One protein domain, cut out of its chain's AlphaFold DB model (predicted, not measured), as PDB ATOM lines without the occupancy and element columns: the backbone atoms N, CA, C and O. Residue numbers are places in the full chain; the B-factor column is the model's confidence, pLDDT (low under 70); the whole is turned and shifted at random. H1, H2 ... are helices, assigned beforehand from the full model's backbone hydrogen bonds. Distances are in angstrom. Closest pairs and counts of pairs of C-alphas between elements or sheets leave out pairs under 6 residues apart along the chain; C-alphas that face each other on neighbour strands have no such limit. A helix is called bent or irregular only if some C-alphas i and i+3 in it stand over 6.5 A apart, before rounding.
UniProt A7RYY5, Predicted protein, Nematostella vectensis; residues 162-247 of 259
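Overview. This is residues 162 to 247 of the 259 residues of the protein "Predicted protein" of Nematostella vectensis (UniProt A7RYY5). The long helix H4 runs along one side of a compact pack of mostly crossed helices, and two groups meet it at different parts of its length: H2, from the group of H1, H2 and H3, packs on its later residues, 211 to 218, and H6, from the hairpin of H5 and H6, packs on its first residues, 203 to 207. H1 crosses H3, and H3 runs opposite to H4 at a shallow tilt, close to it at one point. The printed part has 86 residues with six named helices, H1 to H6 in order along the chain, and no named strand; the class is all helix. The whole is compact, with a radius of gyration of the C-alphas of 12.2 A, and spans 37 by 27 by 21 A.

Arrangement. H1, residues 162 to 171, touches H3, residues 182 to 192, at a steep tilt of 48 degrees, opposite ways; the closest C-alphas, of Ser 170 and Trp 182, are 4.9 A apart. H2, residues 173 to 178, and H3 only just touch, with 3 pairs of C-alphas within 8 A, and only at the corner by their link; the closest C-alphas, of Leu 176 and Trp 182, are 5.4 A apart. H4, residues 203 to 218, touches H2 with residues 211 to 218 alone, about perpendicular at 75 degrees; the closest C-alphas, of Pro 173 and Trp 214, are 6.3 A apart. H3 and H4 are close but not clearly touching, with the C-alphas of Lys 183 and Leu 207 closest at 7.6 A. H6, residues 240 to 246, touches H4 at residues 203 to 207 alone; the closest C-alphas, of Leu 203 and Asn 241, are 6.3 A apart. H5, residues 228 to 238, and H6 form a helical hairpin at 17 degrees, their closest C-alphas, of Leu 235 and Tyr 243, 5.2 A apart. H3 and H5 are apart. Each O i to N i+4 pair is within hydrogen-bond range in H2, H3, H4 and H6; in H1 it is 2 of 6, beside 7 of 7 O i to N i+3 pairs, and in H5 2 of 7, beside 3 of 8.

Along the chain. H1 begins at C-alpha 162 (17.330, 31.977, 5.680) and measures 16.4 A. H2 is 8.5 A and H3 15.6 A long. H4 begins at C-alpha 203 (22.674, 11.387, 10.770) and measures 22.5 A. H5 measures 14.4 A and is irregular: C-alphas 230 and 233 are 8.2 A apart. H6 measures 10.1 A and ends at C-alpha 246 (18.478, 21.974, 18.815).

Size, cuts and confidence. The two C-alphas farthest apart, of Gln 195 and Gly 221, are 37.7 A apart. The printed part has no cut and no long link. Mean pLDDT of the printed part is 81.3; residues 226 to 237 and residue 247 are under 70.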
ATOM      1  N   VAL A 162      18.047  31.847   4.402       80.12
ATOM      2  CA  VAL A 162      17.330  31.977   5.680       80.12
ATOM      3  C   VAL A 162      16.215  30.932   5.765       80.12
ATOM      4  O   VAL A 162      16.009  30.321   6.812       80.12
ATOM      5  N   PHE A 163      15.532  30.642   4.654       80.94
ATOM      6  CA  PHE A 163      14.534  29.570   4.619       80.94
ATOM      7  C   PHE A 163      15.145  28.180   4.784       80.94
ATOM      8  O   PHE A 163      14.507  27.315   5.383       80.94
ATOM      9  N   ILE A 164      16.377  27.963   4.316       85.00
ATOM     10  CA  ILE A 164      17.105  26.721   4.590       85.00
ATOM     11  C   ILE A 164      17.322  26.558   6.099       85.00
ATOM     12  O   ILE A 164      17.088  25.466   6.612       85.00
ATOM     13  N   CYS A 165      17.647  27.631   6.833       82.38
ATOM     14  CA  CYS A 165      17.728  27.599   8.301       82.38
ATOM     15  C   CYS A 165      16.404  27.142   8.928       82.38
ATOM     16  O   CYS A 165      16.382  26.238   9.767       82.38
ATOM     17  N   TYR A 166      15.285  27.725   8.484       82.06
ATOM     18  CA  TYR A 166      13.967  27.377   9.012       82.06
ATOM     19  C   TYR A 166      13.584  25.924   8.740       82.06
ATOM     20  O   TYR A 166      12.898  25.329   9.564       82.06
ATOM     21  N   LYS A 167      14.065  25.292   7.662       86.81
ATOM     22  CA  LYS A 167      13.811  23.859   7.417       86.81
ATOM     23  C   LYS A 167      14.304  22.964   8.559       86.81
ATOM     24  O   LYS A 167      13.649  21.959   8.846       86.81
ATOM     25  N   GLY A 168      15.367  23.362   9.265       85.62
ATOM     26  CA  GLY A 168      15.884  22.667  10.449       85.62
ATOM     27  C   GLY A 168      14.868  22.550  11.592       85.62
ATOM     28  O   GLY A 168      14.858  21.546  12.298       85.62
ATOM     29  N   ILE A 169      13.930  23.497  11.709       83.31
ATOM     30  CA  ILE A 169      12.826  23.480  12.688       83.31
ATOM     31  C   ILE A 169      11.951  22.227  12.545       83.31
ATOM     32  O   ILE A 169      11.356  21.770  13.521       83.31
ATOM     33  N   SER A 170      11.915  21.613  11.360       88.00
ATOM     34  CA  SER A 170      11.156  20.382  11.112       88.00
ATOM     35  C   SER A 170      11.601  19.198  11.986       88.00
ATOM     36  O   SER A 170      10.880  18.210  12.083       88.00
ATOM     37  N   ILE A 171      12.761  19.285  12.652       86.81
ATOM     38  CA  ILE A 171      13.223  18.282  13.620       86.81
ATOM     39  C   ILE A 171      12.459  18.328  14.958       86.81
ATOM     40  O   ILE A 171      12.493  17.355  15.721       86.81
ATOM     41  N   ILE A 172      11.767  19.437  15.254       85.44
ATOM     42  CA  ILE A 172      10.946  19.591  16.459       85.44
ATOM     43  C   ILE A 172       9.792  18.574  16.407       85.44
ATOM     44  O   ILE A 172       9.078  18.533  15.408       85.44
ATOM     45  N   PRO A 173       9.548  17.784  17.471       85.38
ATOM     46  CA  PRO A 173       8.580  16.693  17.470       85.38
ATOM     47  C   PRO A 173       7.178  17.092  17.029       85.38
ATOM     48  O   PRO A 173       6.567  16.375  16.242       85.38
ATOM     49  N   SER A 174       6.669  18.235  17.492       84.38
ATOM     50  CA  SER A 174       5.334  18.689  17.101       84.38
ATOM     51  C   SER A 174       5.237  19.067  15.621       84.38
ATOM     52  O   SER A 174       4.190  18.871  15.012       84.38
ATOM     53  N   VAL A 175       6.332  19.538  15.015       84.94
ATOM     54  CA  VAL A 175       6.413  19.844  13.579       84.94
ATOM     55  C   VAL A 175       6.589  18.558  12.769       84.94
ATOM     56  O   VAL A 175       5.871  18.347  11.793       84.94
ATOM     57  N   LEU A 176       7.469  17.662  13.223       87.50
ATOM     58  CA  LEU A 176       7.719  16.343  12.636       87.50
ATOM     59  C   LEU A 176       6.439  15.515  12.509       87.50
ATOM     60  O   LEU A 176       6.228  14.856  11.499       87.50
ATOM     61  N   ILE A 177       5.593  15.520  13.537       86.75
ATOM     62  CA  ILE A 177       4.352  14.730  13.547       86.75
ATOM     63  C   ILE A 177       3.277  15.381  12.673       86.75
ATOM     64  O   ILE A 177       2.465  14.686  12.075       86.75
ATOM     65  N   ALA A 178       3.287  16.711  12.569       85.62
ATOM     66  CA  ALA A 178       2.302  17.461  11.802       85.62
ATOM     67  C   ALA A 178       2.628  17.591  10.300       85.62
ATOM     68  O   ALA A 178       1.781  18.080   9.553       85.62
ATOM     69  N   THR A 179       3.826  17.194   9.843       83.12
ATOM     70  CA  THR A 179       4.217  17.241   8.419       83.12
ATOM     71  C   THR A 179       4.893  15.978   7.933       83.12
ATOM     72  O   THR A 179       5.784  15.448   8.584       83.12
ATOM     73  N   ASP A 180       4.566  15.578   6.707       83.00
ATOM     74  CA  ASP A 180       5.237  14.463   6.038       83.00
ATOM     75  C   ASP A 180       6.617  14.860   5.473       83.00
ATOM     76  O   ASP A 180       7.554  14.059   5.489       83.00
ATOM     77  N   ASP A 181       6.788  16.123   5.070       85.06
ATOM     78  CA  ASP A 181       8.016  16.636   4.437       85.06
ATOM     79  C   ASP A 181       9.141  16.998   5.425       85.06
ATOM     80  O   ASP A 181      10.177  17.548   5.037       85.06
ATOM     81  N   TRP A 182       8.982  16.677   6.713       89.00
ATOM     82  CA  TRP A 182       9.948  17.051   7.748       89.00
ATOM     83  C   TRP A 182      11.355  16.499   7.464       89.00
ATOM     84  O   TRP A 182      12.351  17.201   7.636       89.00
ATOM     85  N   LYS A 183      11.456  15.249   6.992       89.00
ATOM     86  CA  LYS A 183      12.741  14.569   6.781       89.00
ATOM     87  C   LYS A 183      13.516  15.146   5.589       89.00
ATOM     88  O   LYS A 183      14.696  15.445   5.777       89.00
ATOM     89  N   PRO A 184      12.911  15.349   4.400       90.88
ATOM     90  CA  PRO A 184      13.532  16.123   3.324       90.88
ATOM     91  C   PRO A 184      14.010  17.510   3.774       90.88
ATOM     92  O   PRO A 184      15.160  17.860   3.509       90.88
ATOM     93  N   ASN A 185      13.181  18.251   4.521       89.56
ATOM     94  CA  ASN A 185      13.527  19.582   5.025       89.56
ATOM     95  C   ASN A 185      14.770  19.552   5.929       89.56
ATOM     96  O   ASN A 185      15.721  20.304   5.706       89.56
ATOM     97  N   VAL A 186      14.803  18.648   6.913       89.25
ATOM     98  CA  VAL A 186      15.967  18.501   7.801       89.25
ATOM     99  C   VAL A 186      17.208  18.087   7.013       89.25
ATOM    100  O   VAL A 186      18.288  18.610   7.269       89.25
ATOM    101  N   LEU A 187      17.087  17.182   6.038       90.00
ATOM    102  CA  LEU A 187      18.234  16.754   5.234       90.00
ATOM    103  C   LEU A 187      18.817  17.888   4.395       90.00
ATOM    104  O   LEU A 187      20.036  17.983   4.276       90.00
ATOM    105  N   GLU A 188      17.980  18.754   3.834       90.19
ATOM    106  CA  GLU A 188      18.439  19.930   3.100       90.19
ATOM    107  C   GLU A 188      19.190  20.907   4.010       90.19
ATOM    108  O   GLU A 188      20.312  21.297   3.686       90.19
ATOM    109  N   PHE A 189      18.636  21.201   5.192       89.56
ATOM    110  CA  PHE A 189      19.323  21.970   6.231       89.56
ATOM    111  C   PHE A 189      20.681  21.342   6.591       89.56
ATOM    112  O   PHE A 189      21.706  22.020   6.619       89.56
ATOM    113  N   CYS A 190      20.721  20.023   6.790       88.31
ATOM    114  CA  CYS A 190      21.950  19.320   7.147       88.31
ATOM    115  C   CYS A 190      23.000  19.330   6.034       88.31
ATOM    116  O   CYS A 190      24.197  19.369   6.304       88.31
ATOM    117  N   ASN A 191      22.561  19.257   4.779       89.06
ATOM    118  CA  ASN A 191      23.450  19.341   3.628       89.06
ATOM    119  C   ASN A 191      24.068  20.733   3.504       89.06
ATOM    120  O   ASN A 191      25.253  20.838   3.195       89.06
ATOM    121  N   TYR A 192      23.282  21.777   3.770       87.50
ATOM    122  CA  TYR A 192      23.756  23.155   3.760       87.50
ATOM    123  C   TYR A 192      24.795  23.401   4.867       87.50
ATOM    124  O   TYR A 192      25.868  23.931   4.594       87.50
ATOM    125  N   TYR A 193      24.546  22.895   6.081       84.94
ATOM    126  CA  TYR A 193      25.451  23.011   7.238       84.94
ATOM    127  C   TYR A 193      26.382  21.817   7.436       84.94
ATOM    128  O   TYR A 193      26.826  21.517   8.544       84.94
ATOM    129  N   ARG A 194      26.709  21.106   6.358       84.38
ATOM    130  CA  ARG A 194      27.451  19.843   6.437       84.38
ATOM    131  C   ARG A 194      28.799  19.960   7.148       84.38
ATOM    132  O   ARG A 194      29.239  18.990   7.755       84.38
ATOM    133  N   GLN A 195      29.456  21.113   7.040       83.50
ATOM    134  CA  GLN A 195      30.756  21.368   7.670       83.50
ATOM    135  C   GLN A 195      30.648  21.533   9.192       83.50
ATOM    136  O   GLN A 195      31.603  21.223   9.900       83.50
ATOM    137  N   ASP A 196      29.484  21.953   9.686       81.94
ATOM    138  CA  ASP A 196      29.219  22.176  11.106       81.94
ATOM    139  C   ASP A 196      28.678  20.908  11.797       81.94
ATOM    140  O   ASP A 196      28.753  20.767  13.018       81.94
ATOM    141  N   ILE A 197      28.172  19.936  11.026       80.25
ATOM    142  CA  ILE A 197      27.634  18.674  11.551       80.25
ATOM    143  C   ILE A 197      28.756  17.709  11.936       80.25
ATOM    144  O   ILE A 197      29.480  17.176  11.094       80.25
ATOM    145  N   SER A 198      28.827  17.398  13.230       76.12
ATOM    146  CA  SER A 198      29.902  16.596  13.819       76.12
ATOM    147  C   SER A 198      29.929  15.139  13.338       76.12
ATOM    148  O   SER A 198      31.007  14.578  13.154       76.12
ATOM    149  N   ASN A 199      28.767  14.503  13.136       80.12
ATOM    150  CA  ASN A 199      28.676  13.098  12.728       80.12
ATOM    151  C   ASN A 199      27.673  12.889  11.586       80.12
ATOM    152  O   ASN A 199      26.648  12.220  11.734       80.12
ATOM    153  N   TYR A 200      27.998  13.407  10.403       80.62
ATOM    154  CA  TYR A 200      27.130  13.281   9.230       80.62
ATOM    155  C   TYR A 200      26.831  11.817   8.836       80.62
ATOM    156  O   TYR A 200      25.750  11.514   8.336       80.62
ATOM    157  N   ILE A 201      27.756  10.883   9.094       82.56
ATOM    158  CA  ILE A 201      27.586   9.452   8.777       82.56
ATOM    159  C   ILE A 201      26.432   8.842   9.591       82.56
ATOM    160  O   ILE A 201      25.630   8.079   9.053       82.56
ATOM    161  N   GLY A 202      26.324   9.199  10.875       84.44
ATOM    162  CA  GLY A 202      25.269   8.720  11.774       84.44
ATOM    163  C   GLY A 202      23.913   9.409  11.595       84.44
ATOM    164  O   GLY A 202      22.907   8.896  12.085       84.44
ATOM    165  N   LEU A 203      23.858  10.531  10.869       86.50
ATOM    166  CA  LEU A 203      22.674  11.387  10.770       86.50
ATOM    167  C   LEU A 203      21.420  10.625  10.319       86.50
ATOM    168  O   LEU A 203      20.364  10.751  10.929       86.50
ATOM    169  N   GLN A 204      21.521   9.794   9.279       87.94
ATOM    170  CA  GLN A 204      20.359   9.053   8.769       87.94
ATOM    171  C   GLN A 204      19.799   8.050   9.784       87.94
ATOM    172  O   GLN A 204      18.582   7.867   9.867       87.94
ATOM    173  N   ALA A 205      20.676   7.410  10.562       88.31
ATOM    174  CA  ALA A 205      20.268   6.491  11.615       88.31
ATOM    175  C   ALA A 205      19.593   7.247  12.768       88.31
ATOM    176  O   ALA A 205      18.536   6.820  13.236       88.31
ATOM    177  N   GLU A 206      20.147   8.398  13.166       89.44
ATOM    178  CA  GLU A 206      19.542   9.276  14.171       89.44
ATOM    179  C   GLU A 206      18.147   9.746  13.746       89.44
ATOM    180  O   GLU A 206      17.201   9.585  14.513       89.44
ATOM    181  N   LEU A 207      17.983  10.242  12.512       89.75
ATOM    182  CA  LEU A 207      16.686  10.697  11.998       89.75
ATOM    183  C   LEU A 207      15.641   9.570  11.979       89.75
ATOM    184  O   LEU A 207      14.487   9.795  12.337       89.75
ATOM    185  N   LEU A 208      16.030   8.349  11.598       89.88
ATOM    186  CA  LEU A 208      15.129   7.190  11.608       89.88
ATOM    187  C   LEU A 208      14.677   6.820  13.029       89.88
ATOM    188  O   LEU A 208      13.503   6.518  13.254       89.88
ATOM    189  N   LEU A 209      15.606   6.801  13.986       89.38
ATOM    190  CA  LEU A 209      15.290   6.485  15.379       89.38
ATOM    191  C   LEU A 209      14.434   7.587  16.016       89.38
ATOM    192  O   LEU A 209      13.474   7.277  16.723       89.38
ATOM    193  N   TRP A 210      14.723   8.847  15.693       89.38
ATOM    194  CA  TRP A 210      13.958  10.012  16.125       89.38
ATOM    195  C   TRP A 210      12.507   9.947  15.652       89.38
ATOM    196  O   TRP A 210      11.582  10.083  16.452       89.38
ATOM    197  N   GLU A 211      12.296   9.638  14.372       90.00
ATOM    198  CA  GLU A 211      10.965   9.453  13.795       90.00
ATOM    199  C   GLU A 211      10.166   8.377  14.538       90.00
ATOM    200  O   GLU A 211       9.023   8.599  14.943       90.00
ATOM    201  N   ARG A 212      10.777   7.206  14.757       89.00
ATOM    202  CA  ARG A 212      10.127   6.086  15.451       89.00
ATOM    203  C   ARG A 212       9.803   6.415  16.903       89.00
ATOM    204  O   ARG A 212       8.755   5.996  17.395       89.00
ATOM    205  N   LEU A 213      10.679   7.152  17.582       87.25
ATOM    206  CA  LEU A 213      10.475   7.570  18.965       87.25
ATOM    207  C   LEU A 213       9.223   8.443  19.092       87.25
ATOM    208  O   LEU A 213       8.362   8.150  19.922       87.25
ATOM    209  N   TRP A 214       9.115   9.488  18.269       88.00
ATOM    210  CA  TRP A 214       8.038  10.473  18.381       88.00
ATOM    211  C   TRP A 214       6.715   9.978  17.809       88.00
ATOM    212  O   TRP A 214       5.706  10.095  18.497       88.00
ATOM    213  N   LYS A 215       6.716   9.296  16.655       88.00
ATOM    214  CA  LYS A 215       5.504   8.621  16.152       88.00
ATOM    215  C   LYS A 215       5.015   7.541  17.119       88.00
ATOM    216  O   LYS A 215       3.818   7.363  17.313       88.00
ATOM    217  N   GLY A 216       5.932   6.831  17.780       87.62
ATOM    218  CA  GLY A 216       5.577   5.854  18.808       87.62
ATOM    219  C   GLY A 216       4.906   6.484  20.033       87.62
ATOM    220  O   GLY A 216       4.000   5.872  20.592       87.62
ATOM    221  N   ARG A 217       5.347   7.675  20.458       86.25
ATOM    222  CA  ARG A 217       4.739   8.443  21.563       86.25
ATOM    223  C   ARG A 217       3.371   9.004  21.185       86.25
ATOM    224  O   ARG A 217       2.439   8.884  21.975       86.25
ATOM    225  N   ASP A 218       3.243   9.517  19.967       88.31
ATOM    226  CA  ASP A 218       1.983  10.022  19.417       88.31
ATOM    227  C   ASP A 218       0.908   8.933  19.356       88.31
ATOM    228  O   ASP A 218      -0.185   9.087  19.892       88.31
ATOM    229  N   ASN A 219       1.275   7.750  18.854       88.56
ATOM    230  CA  ASN A 219       0.393   6.580  18.823       88.56
ATOM    231  C   ASN A 219      -0.058   6.111  20.218       88.56
ATOM    232  O   ASN A 219      -1.055   5.400  20.334       88.56
ATOM    233  N   ARG A 220       0.677   6.467  21.281       88.62
ATOM    234  CA  ARG A 220       0.296   6.194  22.678       88.62
ATOM    235  C   ARG A 220      -0.540   7.315  23.304       88.62
ATOM    236  O   ARG A 220      -0.930   7.185  24.461       88.62
ATOM    237  N   GLY A 221      -0.818   8.391  22.567       84.56
ATOM    238  CA  GLY A 221      -1.537   9.566  23.056       84.56
ATOM    239  C   GLY A 221      -0.731  10.407  24.048       84.56
ATOM    240  O   GLY A 221      -1.318  11.105  24.873       84.56
ATOM    241  N   GLU A 222       0.603  10.316  24.024       85.38
ATOM    242  CA  GLU A 222       1.455  11.151  24.874       85.38
ATOM    243  C   GLU A 222       1.460  12.608  24.389       85.38
ATOM    244  O   GLU A 222       1.387  12.888  23.195       85.38
ATOM    245  N   VAL A 223       1.606  13.557  25.321       81.69
ATOM    246  CA  VAL A 223       1.734  14.978  24.975       81.69
ATOM    247  C   VAL A 223       3.066  15.208  24.266       81.69
ATOM    248  O   VAL A 223       4.140  15.036  24.852       81.69
ATOM    249  N   ILE A 224       2.992  15.624  23.006       81.88
ATOM    250  CA  ILE A 224       4.165  15.944  22.203       81.88
ATOM    251  C   ILE A 224       4.656  17.351  22.563       81.88
ATOM    252  O   ILE A 224       3.875  18.304  22.530       81.88
ATOM    253  N   PRO A 225       5.942  17.514  22.911       73.69
ATOM    254  CA  PRO A 225       6.480  18.812  23.273       73.69
ATOM    255  C   PRO A 225       6.648  19.718  22.046       73.69
ATOM    256  O   PRO A 225       7.271  19.333  21.056       73.69
ATOM    257  N   ASP A 226       6.193  20.964  22.180       68.75
ATOM    258  CA  ASP A 226       6.470  22.058  21.235       68.75
ATOM    259  C   ASP A 226       7.896  22.625  21.394       68.75
ATOM    260  O   ASP A 226       8.371  23.407  20.574       68.75
ATOM    261  N   THR A 227       8.613  22.244  22.457       65.88
ATOM    262  CA  THR A 227       9.995  22.670  22.713       65.88
ATOM    263  C   THR A 227      10.765  21.574  23.442       65.88
ATOM    264  O   THR A 227      10.298  21.000  24.426       65.88
ATOM    265  N   LEU A 228      11.988  21.291  22.994       65.00
ATOM    266  CA  LEU A 228      12.793  20.174  23.503       65.00
ATOM    267  C   LEU A 228      13.652  20.503  24.734       65.00
ATOM    268  O   LEU A 228      14.369  19.626  25.217       65.00
ATOM    269  N   ARG A 229      13.530  21.713  25.300       61.12
ATOM    270  CA  ARG A 229      14.292  22.166  26.484       61.12
ATOM    271  C   ARG A 229      14.222  21.193  27.671       61.12
ATOM    272  O   ARG A 229      15.205  21.024  28.379       61.12
ATOM    273  N   LEU A 230      13.097  20.501  27.858       55.03
ATOM    274  CA  LEU A 230      12.905  19.543  28.958       55.03
ATOM    275  C   LEU A 230      13.488  18.138  28.689       55.03
ATOM    276  O   LEU A 230      13.587  17.337  29.615       55.03
ATOM    277  N   HIS A 231      13.902  17.829  27.455       61.53
ATOM    278  CA  HIS A 231      14.359  16.493  27.032       61.53
ATOM    279  C   HIS A 231      15.870  16.424  26.737       61.53
ATOM    280  O   HIS A 231      16.361  15.447  26.171       61.53
ATOM    281  N   TRP A 232      16.625  17.438  27.169       60.41
ATOM    282  CA  TRP A 232      18.046  17.636  26.864       60.41
ATOM    283  C   TRP A 232      18.949  16.450  27.245       60.41
ATOM    284  O   TRP A 232      19.836  16.087  26.480       60.41
ATOM    285  N   ARG A 233      18.690  15.784  28.383       56.81
ATOM    286  CA  ARG A 233      19.471  14.605  28.828       56.81
ATOM    287  C   ARG A 233      19.331  13.389  27.910       56.81
ATOM    288  O   ARG A 233      20.221  12.555  27.884       56.81
ATOM    289  N   ILE A 234      18.217  13.261  27.185       60.75
ATOM    290  CA  ILE A 234      17.995  12.145  26.245       60.75
ATOM    291  C   ILE A 234      18.713  12.425  24.915       60.75
ATOM    292  O   ILE A 234      19.143  11.502  24.227       60.75
ATOM    293  N   LEU A 235      18.851  13.706  24.563       64.12
ATOM    294  CA  LEU A 235      19.472  14.162  23.323       64.12
ATOM    295  C   LEU A 235      21.003  14.048  23.353       64.12
ATOM    296  O   LEU A 235      21.585  13.605  22.368       64.12
ATOM    297  N   THR A 236      21.646  14.396  24.473       61.16
ATOM    298  CA  THR A 236      23.118  14.476  24.576       61.16
ATOM    299  C   THR A 236      23.843  13.152  24.344       61.16
ATOM    300  O   THR A 236      24.927  13.162  23.770       61.16
ATOM    301  N   ASP A 237      23.250  12.026  24.752       66.38
ATOM    302  CA  ASP A 237      23.952  10.733  24.768       66.38
ATOM    303  C   ASP A 237      23.604   9.842  23.562       66.38
ATOM    304  O   ASP A 237      24.381   8.960  23.202       66.38
ATOM    305  N   ALA A 238      22.441  10.055  22.933       70.38
ATOM    306  CA  ALA A 238      21.900   9.157  21.906       70.38
ATOM    307  C   ALA A 238      21.714   9.800  20.521       70.38
ATOM    308  O   ALA A 238      21.682   9.078  19.527       70.38
ATOM    309  N   TYR A 239      21.594  11.130  20.441       78.62
ATOM    310  CA  TYR A 239      21.280  11.838  19.197       78.62
ATOM    311  C   TYR A 239      22.173  13.069  19.030       78.62
ATOM    312  O   TYR A 239      21.714  14.204  19.137       78.62
ATOM    313  N   VAL A 240      23.469  12.845  18.804       79.62
ATOM    314  CA  VAL A 240      24.500  13.897  18.801       79.62
ATOM    315  C   VAL A 240      24.233  14.966  17.738       79.62
ATOM    316  O   VAL A 240      24.416  16.154  18.007       79.62
ATOM    317  N   ASN A 241      23.765  14.578  16.550       80.75
ATOM    318  CA  ASN A 241      23.482  15.534  15.480       80.75
ATOM    319  C   ASN A 241      22.194  16.314  15.756       80.75
ATOM    320  O   ASN A 241      22.170  17.531  15.609       80.75
ATOM    321  N   ILE A 242      21.132  15.636  16.194       78.69
ATOM    322  CA  ILE A 242      19.855  16.294  16.522       78.69
ATOM    323  C   ILE A 242      20.036  17.237  17.716       78.69
ATOM    324  O   ILE A 242      19.527  18.357  17.718       78.69
ATOM    325  N   TYR A 243      20.825  16.817  18.703       77.00
ATOM    326  CA  TYR A 243      21.239  17.644  19.825       77.00
ATOM    327  C   TYR A 243      21.942  18.922  19.366       77.00
ATOM    328  O   TYR A 243      21.576  20.006  19.806       77.00
ATOM    329  N   PHE A 244      22.918  18.801  18.463       75.44
ATOM    330  CA  PHE A 244      23.638  19.942  17.908       75.44
ATOM    331  C   PHE A 244      22.704  20.938  17.207       75.44
ATOM    332  O   PHE A 244      22.852  22.141  17.400       75.44
ATOM    333  N   MET A 245      21.711  20.450  16.457       74.94
ATOM    334  CA  MET A 245      20.728  21.306  15.778       74.94
ATOM    335  C   MET A 245      19.849  22.075  16.763       74.94
ATOM    336  O   MET A 245      19.529  23.232  16.536       74.94
ATOM    337  N   LEU A 246      19.453  21.437  17.862       72.19
ATOM    338  CA  LEU A 246      18.478  21.974  18.815       72.19
ATOM    339  C   LEU A 246      19.094  22.746  19.984       72.19
ATOM    340  O   LEU A 246      18.365  23.245  20.844       72.19
ATOM    341  N   LYS A 247      20.423  22.781  20.071       65.56
ATOM    342  CA  LYS A 247      21.134  23.434  21.162       65.56
ATOM    343  C   LYS A 247      21.017  24.958  21.025       65.56
ATOM    344  O   LYS A 247      21.561  25.542  20.098       65.56
TER     345      LYS A 247